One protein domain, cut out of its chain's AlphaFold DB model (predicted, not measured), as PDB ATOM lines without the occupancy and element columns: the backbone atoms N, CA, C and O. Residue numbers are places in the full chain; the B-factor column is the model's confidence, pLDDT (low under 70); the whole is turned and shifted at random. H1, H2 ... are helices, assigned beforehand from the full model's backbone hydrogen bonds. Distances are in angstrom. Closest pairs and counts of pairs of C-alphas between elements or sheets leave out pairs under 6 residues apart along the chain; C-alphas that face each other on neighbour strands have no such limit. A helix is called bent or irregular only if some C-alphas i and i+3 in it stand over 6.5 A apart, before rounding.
ATOM      1  N   ASP A  30      91.361  85.278 143.289       63.72
ATOM      2  CA  ASP A  30      90.004  85.264 142.735       63.72
ATOM      3  C   ASP A  30      89.031  84.398 143.563       63.72
ATOM      4  O   ASP A  30      87.845  84.739 143.663       63.72
ATOM      5  N   GLU A  31      89.509  83.324 144.201       58.16
ATOM      6  CA  GLU A  31      88.716  82.476 145.097       58.16
ATOM      7  C   GLU A  31      88.434  83.210 146.412       58.16
ATOM      8  O   GLU A  31      87.276  83.328 146.820       58.16
ATOM      9  N   LEU A  32      89.455  83.830 147.010       60.44
ATOM     10  CA  LEU A  32      89.309  84.625 148.232       60.44
ATOM     11  C   LEU A  32      88.430  85.865 148.015       60.44
ATOM     12  O   LEU A  32      87.659  86.238 148.896       60.44
ATOM     13  N   ARG A  33      88.489  86.487 146.833       67.75
ATOM     14  CA  ARG A  33      87.612  87.600 146.441       67.75
ATOM     15  C   ARG A  33      86.172  87.150 146.255       67.75
ATOM     16  O   ARG A  33      85.266  87.858 146.692       67.75
ATOM     17  N   THR A  34      85.956  86.016 145.593       70.69
ATOM     18  CA  THR A  34      84.615  85.464 145.367       70.69
ATOM     19  C   THR A  34      83.969  85.093 146.694       70.69
ATOM     20  O   THR A  34      82.845  85.508 146.964       70.69
ATOM     21  N   ASP A  35      84.711  84.398 147.551       74.12
ATOM     22  CA  ASP A  35      84.249  83.953 148.859       74.12
ATOM     23  C   ASP A  35      84.053  85.130 149.831       74.12
ATOM     24  O   ASP A  35      83.020  85.227 150.485       74.12
ATOM     25  N   LEU A  36      84.965  86.111 149.866       75.88
ATOM     26  CA  LEU A  36      84.781  87.335 150.658       75.88
ATOM     27  C   LEU A  36      83.540  88.114 150.212       75.88
ATOM     28  O   LEU A  36      82.763  88.569 151.052       75.88
ATOM     29  N   MET A  37      83.342  88.270 148.903       77.44
ATOM     30  CA  MET A  37      82.168  88.949 148.356       77.44
ATOM     31  C   MET A  37      80.888  88.196 148.698       77.44
ATOM     32  O   MET A  37      79.938  88.810 149.175       77.44
ATOM     33  N   GLN A  38      80.873  86.879 148.516       80.75
ATOM     34  CA  GLN A  38      79.729  86.046 148.858       80.75
ATOM     35  C   GLN A  38      79.408  86.134 150.352       80.75
ATOM     36  O   GLN A  38      78.291  86.500 150.704       80.75
ATOM     37  N   ARG A  39      80.401  85.950 151.229       82.19
ATOM     38  CA  ARG A  39      80.240  86.089 152.684       82.19
ATOM     39  C   ARG A  39      79.769  87.481 153.095       82.19
ATOM     40  O   ARG A  39      78.968  87.600 154.017       82.19
ATOM     41  N   THR A  40      80.228  88.529 152.415       82.25
ATOM     42  CA  THR A  40      79.787  89.909 152.666       82.25
ATOM     43  C   THR A  40      78.315  90.084 152.298       82.25
ATOM     44  O   THR A  40      77.551  90.629 153.089       82.25
ATOM     45  N   PHE A  41      77.893  89.602 151.126       82.69
ATOM     46  CA  PHE A  41      76.489  89.643 150.716       82.69
ATOM     47  C   PHE A  41      75.606  88.812 151.648       82.69
ATOM     48  O   PHE A  41      74.588  89.317 152.115       82.69
ATOM     49  N   ASP A  42      76.019  87.590 151.975       85.31
ATOM     50  CA  ASP A  42      75.286  86.727 152.896       85.31
ATOM     51  C   ASP A  42      75.138  87.422 154.254       85.31
ATOM     52  O   ASP A  42      74.023  87.628 154.710       85.31
ATOM     53  N   THR A  43      76.223  87.942 154.832       87.12
ATOM     54  CA  THR A  43      76.178  88.653 156.123       87.12
ATOM     55  C   THR A  43      75.259  89.883 156.093       87.12
ATOM     56  O   THR A  43      74.530  90.141 157.050       87.12
ATOM     57  N   LEU A  44      75.277  90.663 155.008       84.62
ATOM     58  CA  LEU A  44      74.479  91.890 154.892       84.62
ATOM     59  C   LEU A  44      72.989  91.617 154.663       84.62
ATOM     60  O   LEU A  44      72.148  92.405 155.101       84.62
ATOM     61  N   PHE A  45      72.656  90.534 153.957       85.94
ATOM     62  CA  PHE A  45      71.292  90.267 153.503       85.94
ATOM     63  C   PHE A  45      70.616  89.078 154.202       85.94
ATOM     64  O   PHE A  45      69.395  88.960 154.100       85.94
ATOM     65  N   GLU A  46      71.339  88.257 154.973       86.75
ATOM     66  CA  GLU A  46      70.817  87.077 155.687       86.75
ATOM     67  C   GLU A  46      69.622  87.429 156.580       86.75
ATOM     68  O   GLU A  46      68.572  86.796 156.487       86.75
ATOM     69  N   GLY A  47      69.721  88.498 157.377       83.69
ATOM     70  CA  GLY A  47      68.634  88.932 158.266       83.69
ATOM     71  C   GLY A  47      67.392  89.470 157.542       83.69
ATOM     72  O   GLY A  47      66.330  89.609 158.147       83.69
ATOM     73  N   MET A  48      67.513  89.778 156.250       82.69
ATOM     74  CA  MET A  48      66.411  90.244 155.406       82.69
ATOM     75  C   MET A  48      65.890  89.144 154.466       82.69
ATOM     76  O   MET A  48      64.814  89.295 153.870       82.69
ATOM     77  N   ALA A  49      66.608  88.025 154.354       80.56
ATOM     78  CA  ALA A  49      66.191  86.861 153.590       80.56
ATOM     79  C   ALA A  49      64.924  86.236 154.198       80.56
ATOM     80  O   ALA A  49      64.721  86.217 155.411       80.56
ATOM     81  N   GLY A  50      64.018  85.750 153.345       80.25
ATOM     82  CA  GLY A  50      62.742  85.171 153.788       80.25
ATOM     83  C   GLY A  50      61.706  86.188 154.285       80.25
ATOM     84  O   GLY A  50      60.614  85.797 154.697       80.25
ATOM     85  N   THR A  51      62.004  87.489 154.217       84.06
ATOM     86  CA  THR A  51      61.021  88.549 154.470       84.06
ATOM     87  C   THR A  51      60.248  88.912 153.195       84.06
ATOM     88  O   THR A  51      60.623  88.556 152.078       84.06
ATOM     89  N   GLY A  52      59.163  89.677 153.342       87.44
ATOM     90  CA  GLY A  52      58.428  90.242 152.203       87.44
ATOM     91  C   GLY A  52      59.175  91.348 151.443       87.44
ATOM     92  O   GLY A  52      58.671  91.793 150.415       87.44
ATOM     93  N   LEU A  53      60.363  91.764 151.901       87.31
ATOM     94  CA  LEU A  53      61.090  92.961 151.443       87.31
ATOM     95  C   LEU A  53      61.993  92.735 150.217       87.31
ATOM     96  O   LEU A  53      62.873  93.538 149.915       87.31
ATOM     97  N   HIS A  54      61.812  91.624 149.506       84.62
ATOM     98  CA  HIS A  54      62.609  91.266 148.328       84.62
ATOM     99  C   HIS A  54      62.751  92.401 147.293       84.62
ATOM    100  O   HIS A  54      63.837  92.591 146.748       84.62
ATOM    101  N   ARG A  55      61.686  93.182 147.056       87.19
ATOM    102  CA  ARG A  55      61.674  94.270 146.058       87.19
ATOM    103  C   ARG A  55      62.514  95.468 146.472       87.19
ATOM    104  O   ARG A  55      62.979  96.210 145.616       87.19
ATOM    105  N   GLU A  56      62.675  95.672 147.768       87.19
ATOM    106  CA  GLU A  56      63.452  96.756 148.348       87.19
ATOM    107  C   GLU A  56      64.927  96.359 148.489       87.19
ATOM    108  O   GLU A  56      65.814  97.185 148.284       87.19
ATOM    109  N   ILE A  57      65.194  95.082 148.780       85.44
ATOM    110  CA  ILE A  57      66.546  94.534 148.950       85.44
ATOM    111  C   ILE A  57      67.290  94.440 147.615       85.44
ATOM    112  O   ILE A  57      68.468  94.794 147.542       85.44
ATOM    113  N   GLU A  58      66.625  93.981 146.554       85.50
ATOM    114  CA  GLU A  58      67.256  93.749 145.249       85.50
ATOM    115  C   GLU A  58      67.944  95.011 144.673       85.50
ATOM    116  O   GLU A  58      69.124  94.928 144.313       85.50
ATOM    117  N   PRO A  59      67.316  96.205 144.660       88.81
ATOM    118  CA  PRO A  59      67.981  97.442 144.249       88.81
ATOM    119  C   PRO A  59      69.202  97.811 145.104       88.81
ATOM    120  O   PRO A  59      70.171  98.358 144.576       88.81
ATOM    121  N   ILE A  60      69.183  97.512 146.408       87.69
ATOM    122  CA  ILE A  60      70.294  97.800 147.330       87.69
ATOM    123  C   ILE A  60      71.475  96.874 147.035       87.69
ATOM    124  O   ILE A  60      72.601  97.346 146.856       87.69
ATOM    125  N   ALA A  61      71.214  95.571 146.911       84.62
ATOM    126  CA  ALA A  61      72.206  94.574 146.521       84.62
ATOM    127  C   ALA A  61      72.841  94.920 145.163       84.62
ATOM    128  O   ALA A  61      74.067  94.910 145.014       84.62
ATOM    129  N   HIS A  62      72.020  95.320 144.188       84.62
ATOM    130  CA  HIS A  62      72.497  95.749 142.876       84.62
ATOM    131  C   HIS A  62      73.324  97.044 142.937       84.62
ATOM    132  O   HIS A  62      74.350  97.161 142.261       84.62
ATOM    133  N   GLY A  63      72.913  98.014 143.758       86.31
ATOM    134  CA  GLY A  63      73.652  99.256 143.986       86.31
ATOM    135  C   GLY A  63      75.039  99.009 144.582       86.31
ATOM    136  O   GLY A  63      76.025  99.570 144.096       86.31
ATOM    137  N   LEU A  64      75.126  98.115 145.571       84.56
ATOM    138  CA  LEU A  64      76.383  97.689 146.185       84.56
ATOM    139  C   LEU A  64      77.301  97.000 145.164       84.56
ATOM    140  O   LEU A  64      78.452  97.405 144.996       84.56
ATOM    141  N   ALA A  65      76.777  96.025 144.416       80.62
ATOM    142  CA  ALA A  65      77.529  95.346 143.359       80.62
ATOM    143  C   ALA A  65      78.047  96.339 142.301       80.62
ATOM    144  O   ALA A  65      79.209  96.286 141.890       80.62
ATOM    145  N   SER A  66      77.207  97.297 141.901       81.19
ATOM    146  CA  SER A  66      77.556  98.327 140.919       81.19
ATOM    147  C   SER A  66      78.671  99.256 141.405       81.19
ATOM    148  O   SER A  66      79.550  99.624 140.622       81.19
ATOM    149  N   LEU A  67      78.665  99.649 142.684       81.81
ATOM    150  CA  LEU A  67      79.728 100.466 143.282       81.81
ATOM    151  C   LEU A  67      81.084  99.759 143.209       81.81
ATOM    152  O   LEU A  67      82.069 100.352 142.760       81.81
ATOM    153  N   ILE A  68      81.107  98.480 143.577       79.38
ATOM    154  CA  ILE A  68      82.317  97.658 143.584       79.38
ATOM    155  C   ILE A  68      82.828  97.446 142.153       79.38
ATOM    156  O   ILE A  68      84.017  97.624 141.883       79.38
ATOM    157  N   PHE A  69      81.931  97.173 141.198       76.62
ATOM    158  CA  PHE A  69      82.291  97.044 139.785       76.62
ATOM    159  C   PHE A  69      82.893  98.338 139.211       76.62
ATOM    160  O   PHE A  69      83.899  98.299 138.501       76.62
ATOM    161  N   ARG A  70      82.337  99.507 139.562       80.44
ATOM    162  CA  ARG A  70      82.908 100.801 139.151       80.44
ATOM    163  C   ARG A  70      84.316 101.016 139.707       80.44
ATOM    164  O   ARG A  70      85.189 101.440 138.952       80.44
ATOM    165  N   ARG A  71      84.557 100.710 140.990       80.44
ATOM    166  CA  ARG A  71      85.898 100.830 141.596       80.44
ATOM    167  C   ARG A  71      86.892  99.872 140.940       80.44
ATOM    168  O   ARG A  71      87.987 100.310 140.602       80.44
ATOM    169  N   ARG A  72      86.496  98.620 140.674       77.56
ATOM    170  CA  ARG A  72      87.313  97.650 139.922       77.56
ATOM    171  C   ARG A  72      87.761  98.221 138.576       77.56
ATOM    172  O   ARG A  72      88.949  98.201 138.275       77.56
ATOM    173  N   ASN A  73      86.828  98.754 137.787       76.88
ATOM    174  CA  ASN A  73      87.147  99.294 136.464       76.88
ATOM    175  C   ASN A  73      88.078 100.511 136.541       76.88
ATOM    176  O   ASN A  73      88.958 100.665 135.697       76.88
ATOM    177  N   ALA A  74      87.915 101.364 137.558       80.06
ATOM    178  CA  ALA A  74      88.813 102.492 137.786       80.06
ATOM    179  C   ALA A  74      90.247 102.029 138.092       80.06
ATOM    180  O   ALA A  74      91.186 102.547 137.492       80.06
ATOM    181  N   ILE A  75      90.412 101.020 138.954       79.62
ATOM    182  CA  ILE A  75      91.725 100.446 139.288       79.62
ATOM    183  C   ILE A  75      92.358  99.783 138.064       79.62
ATOM    184  O   ILE A  75      93.517 100.035 137.758       79.62
ATOM    185  N   GLN A  76      91.594  98.988 137.311       77.69
ATOM    186  CA  GLN A  76      92.099  98.332 136.104       77.69
ATOM    187  C   GLN A  76      92.569  99.349 135.056       77.69
ATOM    188  O   GLN A  76      93.598  99.150 134.409       77.69
ATOM    189  N   LYS A  77      91.850 100.468 134.920       82.88
ATOM    190  CA  LYS A  77      92.286 101.578 134.073       82.88
ATOM    191  C   LYS A  77      93.586 102.201 134.588       82.88
ATOM    192  O   LYS A  77      94.508 102.384 133.805       82.88
ATOM    193  N   GLN A  78      93.692 102.468 135.892       80.25
ATOM    194  CA  GLN A  78      94.920 102.999 136.493       80.25
ATOM    195  C   GLN A  78      96.123 102.067 136.296       80.25
ATOM    196  O   GLN A  78      97.220 102.555 136.026       80.25
ATOM    197  N   LEU A  79      95.928 100.750 136.393       78.06
ATOM    198  CA  LEU A  79      96.957  99.750 136.106       78.06
ATOM    199  C   LEU A  79      97.402  99.825 134.638       78.06
ATOM    200  O   LEU A  79      98.600  99.908 134.377       78.06
ATOM    201  N   SER A  80      96.454  99.852 133.695       79.81
ATOM    202  CA  SER A  80      96.748  99.977 132.259       79.81
ATOM    203  C   SER A  80      97.533 101.254 131.956       79.81
ATOM    204  O   SER A  80      98.604 101.184 131.361       79.81
ATOM    205  N   ASP A  81      97.053 102.403 132.442       85.44
ATOM    206  CA  ASP A  81      97.701 103.702 132.242       85.44
ATOM    207  C   ASP A  81      99.129 103.709 132.836       85.44
ATOM    208  O   ASP A  81     100.056 104.275 132.256       85.44
ATOM    209  N   THR A  82      99.329 103.047 133.986       80.81
ATOM    210  CA  THR A  82     100.647 102.922 134.636       80.81
ATOM    211  C   THR A  82     101.583 102.001 133.847       80.81
ATOM    212  O   THR A  82     102.759 102.323 133.692       80.81
ATOM    213  N   SER A  83     101.078 100.888 133.308       79.50
ATOM    214  CA  SER A  83     101.839  99.974 132.443       79.50
ATOM    215  C   SER A  83     102.288 100.658 131.149       79.50
ATOM    216  O   SER A  83     103.447 100.535 130.751       79.50
ATOM    217  N   ASP A  84     101.403 101.424 130.512       85.19
ATOM    218  CA  ASP A  84     101.728 102.164 129.290       85.19
ATOM    219  C   ASP A  84     102.788 103.244 129.556       85.19
ATOM    220  O   ASP A  84     103.751 103.380 128.795       85.19
ATOM    221  N   ALA A  85     102.667 103.966 130.677       81.94
ATOM    222  CA  ALA A  85     103.672 104.930 131.119       81.94
ATOM    223  C   ALA A  85     105.034 104.268 131.391       81.94
ATOM    224  O   ALA A  85     106.064 104.786 130.957       81.94
ATOM    225  N   LEU A  86     105.047 103.101 132.048       78.94
ATOM    226  CA  LEU A  86     106.263 102.316 132.280       78.94
ATOM    227  C   LEU A  86     106.935 101.908 130.972       78.94
ATOM    228  O   LEU A  86     108.128 102.137 130.801       78.94
ATOM    229  N   GLN A  87     106.182 101.353 130.021       81.00
ATOM    230  CA  GLN A  87     106.737 100.969 128.722       81.00
ATOM    231  C   GLN A  87     107.279 102.174 127.945       81.00
ATOM    232  O   GLN A  87     108.307 102.061 127.275       81.00
ATOM    233  N   GLY A  88     106.610 103.328 128.036       81.38
ATOM    234  CA  GLY A  88     107.082 104.580 127.451       81.38
ATOM    235  C   GLY A  88     108.416 105.032 128.043       81.38
ATOM    236  O   GLY A  88     109.337 105.359 127.295       81.38
ATOM    237  N   LEU A  89     108.551 104.984 129.371       77.62
ATOM    238  CA  LEU A  89     109.794 105.342 130.050       77.62
ATOM    239  C   LEU A  89     110.921 104.347 129.788       77.62
ATOM    240  O   LEU A  89     112.027 104.792 129.526       77.62
ATOM    241  N   ILE A  90     110.660 103.035 129.770       79.00
ATOM    242  CA  ILE A  90     111.671 102.017 129.414       79.00
ATOM    243  C   ILE A  90     112.261 102.302 128.030       79.00
ATOM    244  O   ILE A  90     113.461 102.165 127.825       79.00
ATOM    245  N   ARG A  91     111.429 102.724 127.071       76.88
ATOM    246  CA  ARG A  91     111.884 103.073 125.715       76.88
ATOM    247  C   ARG A  91     112.642 104.401 125.654       76.88
ATOM    248  O   ARG A  91     113.446 104.579 124.746       76.88
ATOM    249  N   ALA A  92     112.350 105.331 126.562       71.44
ATOM    250  CA  ALA A  92     112.964 106.658 126.617       71.44
ATOM    251  C   ALA A  92     114.217 106.716 127.508       71.44
ATOM    252  O   ALA A  92     115.030 107.627 127.358       71.44
ATOM    253  N   ALA A  93     114.374 105.764 128.429       67.38
ATOM    254  CA  ALA A  93     115.511 105.626 129.327       67.38
ATOM    255  C   ALA A  93     116.722 105.039 128.583       67.38
ATOM    256  O   ALA A  93     117.184 103.939 128.868       67.38
ATOM    257  N   ASP A  94     117.241 105.782 127.609       61.19
ATOM    258  CA  ASP A  94     118.577 105.561 127.061       61.19
ATOM    259  C   ASP A  94     119.562 106.426 127.870       61.19
ATOM    260  O   ASP A  94     119.703 107.629 127.642       61.19
ATOM    261  N   GLY A  95     120.149 105.840 128.922       63.53
ATOM    262  CA  GLY A  95     121.225 106.436 129.730       63.53
ATOM    263  C   GLY A  95     120.864 107.635 130.624       63.53
ATOM    264  O   GLY A  95     121.766 108.358 131.051       63.53
ATOM    265  N   SER A  96     119.579 107.887 130.904       69.69
ATOM    266  CA  SER A  96     119.133 109.021 131.732       69.69
ATOM    267  C   SER A  96     118.738 108.603 133.155       69.69
ATOM    268  O   SER A  96     117.655 108.067 133.377       69.69
ATOM    269  N   GLU A  97     119.565 108.970 134.135       70.69
ATOM    270  CA  GLU A  97     119.369 108.722 135.579       70.69
ATOM    271  C   GLU A  97     118.027 109.272 136.128       70.69
ATOM    272  O   GLU A  97     117.394 108.698 137.019       70.69
ATOM    273  N   VAL A  98     117.527 110.378 135.560       73.00
ATOM    274  CA  VAL A  98     116.231 110.971 135.944       73.00
ATOM    275  C   VAL A  98     115.057 110.102 135.483       73.00
ATOM    276  O   VAL A  98     114.061 109.984 136.200       73.00
ATOM    277  N   LEU A  99     115.163 109.484 134.304       71.88
ATOM    278  CA  LEU A  99     114.132 108.585 133.783       71.88
ATOM    279  C   LEU A  99     114.173 107.223 134.483       71.88
ATOM    280  O   LEU A  99     113.115 106.639 134.705       71.88
ATOM    281  N   GLU A 100     115.351 106.772 134.918       72.62
ATOM    282  CA  GLU A 100     115.513 105.591 135.780       72.62
ATOM    283  C   GLU A 100     114.813 105.783 137.136       72.62
ATOM    284  O   GLU A 100     114.045 104.928 137.572       72.62
ATOM    285  N   THR A 101     114.954 106.958 137.758       79.00
ATOM    286  CA  THR A 101     114.259 107.261 139.024       79.00
ATOM    287  C   THR A 101     112.731 107.294 138.857       79.00
ATOM    288  O   THR A 101     111.987 106.859 139.739       79.00
ATOM    289  N   GLN A 102     112.233 107.808 137.728       76.00
ATOM    290  CA  GLN A 102     110.795 107.813 137.424       76.00
ATOM    291  C   GLN A 102     110.267 106.404 137.115       76.00
ATOM    292  O   GLN A 102     109.136 106.079 137.487       76.00
ATOM    293  N   LEU A 103     111.092 105.560 136.492       73.44
ATOM    294  CA  LEU A 103     110.814 104.142 136.278       73.44
ATOM    295  C   LEU A 103     110.625 103.399 137.594       73.44
ATOM    296  O   LEU A 103     109.593 102.754 137.767       73.44
ATOM    297  N   ASP A 104     111.542 103.564 138.544       79.06
ATOM    298  CA  ASP A 104     111.450 102.939 139.867       79.06
ATOM    299  C   ASP A 104     110.167 103.341 140.611       79.06
ATOM    300  O   ASP A 104     109.497 102.512 141.233       79.06
ATOM    301  N   GLN A 105     109.780 104.621 140.544       80.81
ATOM    302  CA  GLN A 105     108.550 105.104 141.182       80.81
ATOM    303  C   GLN A 105     107.289 104.498 140.555       80.81
ATOM    304  O   GLN A 105     106.336 104.167 141.269       80.81
ATOM    305  N   LEU A 106     107.270 104.340 139.232       74.31
ATOM    306  CA  LEU A 106     106.145 103.738 138.526       74.31
ATOM    307  C   LEU A 106     106.121 102.214 138.650       74.31
ATOM    308  O   LEU A 106     105.028 101.660 138.723       74.31
ATOM    309  N   GLN A 107     107.272 101.545 138.760       73.75
ATOM    310  CA  GLN A 107     107.355 100.107 139.032       73.75
ATOM    311  C   GLN A 107     106.777  99.802 140.408       73.75
ATOM    312  O   GLN A 107     105.836  99.028 140.506       73.75
ATOM    313  N   ARG A 108     107.188 100.542 141.446       77.31
ATOM    314  CA  ARG A 108     106.575 100.435 142.784       77.31
ATOM    315  C   ARG A 108     105.072 100.700 142.761       77.31
ATOM    316  O   ARG A 108     104.317 100.134 143.544       77.31
ATOM    317  N   LYS A 109     104.610 101.590 141.879       72.44
ATOM    318  CA  LYS A 109     103.179 101.843 141.694       72.44
ATOM    319  C   LYS A 109     102.472 100.684 140.988       72.44
ATOM    320  O   LYS A 109     101.363 100.370 141.395       72.44
ATOM    321  N   ALA A 110     103.082 100.066 139.982       67.88
ATOM    322  CA  ALA A 110     102.535  98.915 139.273       67.88
ATOM    323  C   ALA A 110     102.526  97.650 140.138       67.88
ATOM    324  O   ALA A 110     101.508  96.966 140.164       67.88
ATOM    325  N   ASP A 111     103.589  97.400 140.907       68.44
ATOM    326  CA  ASP A 111     103.670  96.284 141.851       68.44
ATOM    327  C   ASP A 111     102.513  96.356 142.853       68.44
ATOM    328  O   ASP A 111     101.787  95.390 143.015       68.44
ATOM    329  N   ARG A 112     102.186  97.537 143.395       65.38
ATOM    330  CA  ARG A 112     100.995  97.714 144.258       65.38
ATOM    331  C   ARG A 112      99.668  97.282 143.624       65.38
ATOM    332  O   ARG A 112      98.747  96.924 144.348       65.38
ATOM    333  N   PHE A 113      99.551  97.344 142.302       63.47
ATOM    334  CA  PHE A 113      98.359  96.898 141.580       63.47
ATOM    335  C   PHE A 113      98.473  95.454 141.057       63.47
ATOM    336  O   PHE A 113      97.492  94.940 140.523       63.47
ATOM    337  N   GLY A 114      99.652  94.830 141.160       56.16
ATOM    338  CA  GLY A 114     100.001  93.555 140.531       56.16
ATOM    339  C   GLY A 114     100.606  92.490 141.455       56.16
ATOM    340  O   GLY A 114     100.880  91.396 140.965       56.16
TER     341      GLY A 114
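AT A GLANCE: This is residues 30 to 114 of the 118 residues of an uncharacterized protein of Rhodobacteraceae bacterium KLH11 (UniProt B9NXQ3). One long helix, H2, makes the length of a thin rod, and a shorter helix folds back from each of its ends, H1 at one and H3 at the other, their free ends pointing toward each other. H3 packs on H2, while H1 meets it only loosely and its residues 30 to 36 stick out. The printed part has 85 residues with three named helices, H1, H2 and H3 in that order, and no named strand; the class is all helix. It is extended, with a radius of gyration of the C-alphas of 20.7 A and spans of 68 by 21 by 15 A.

IN THESE COORDINATES: H1 is residues 30 to 48, 27.2 A long, from C-alpha 30 at (90.004, 85.264, 142.735). It is irregular: C-alphas 44 and 47 are 7.4 A apart. H2 is residues 54 to 92, 57.0 A long, and is neither bent nor irregular, but only just: C-alphas 56 and 59 are 6.1 A apart. H3 is residues 97 to 114, 25.1 A long, ending with C-alpha 114 at (100.001, 93.555, 140.531).

HOW THE PARTS SIT: H1 and H2 form a helical hairpin and only just touch, with 3 pairs of C-alphas within 8 A, through residues 41 to 48 of H1 and 57 to 61 of H2. Their closest C-alphas, Met 48 and Ile 57, are 7.8 A apart; the tilt is a shallow 24 degrees, opposite ways. H2 and H3 form a second helical hairpin and touch, H2 with residues 75 to 92 alone. Their closest C-alphas, Leu 86 and Leu 103, are 6.3 A apart, at a shallow tilt of 26 degrees, opposite ways. H1 and H3 are apart. O i to N i+4 pairs are within hydrogen-bond range in 13 of 15 cases in H1, 33 of 35 in H2 and 13 of 14 in H3.

THE WHOLE: The C-alphas of Gly 52 and Gly 95 are the two farthest apart, at 68.6 A. The printed part has no cut, and both links are tight. Residues 69 to 74 of H2 stand free. The mean pLDDT of the printed part is 78.0; residues 30 to 33, 93 to 96 and 110 to 114 are under 70.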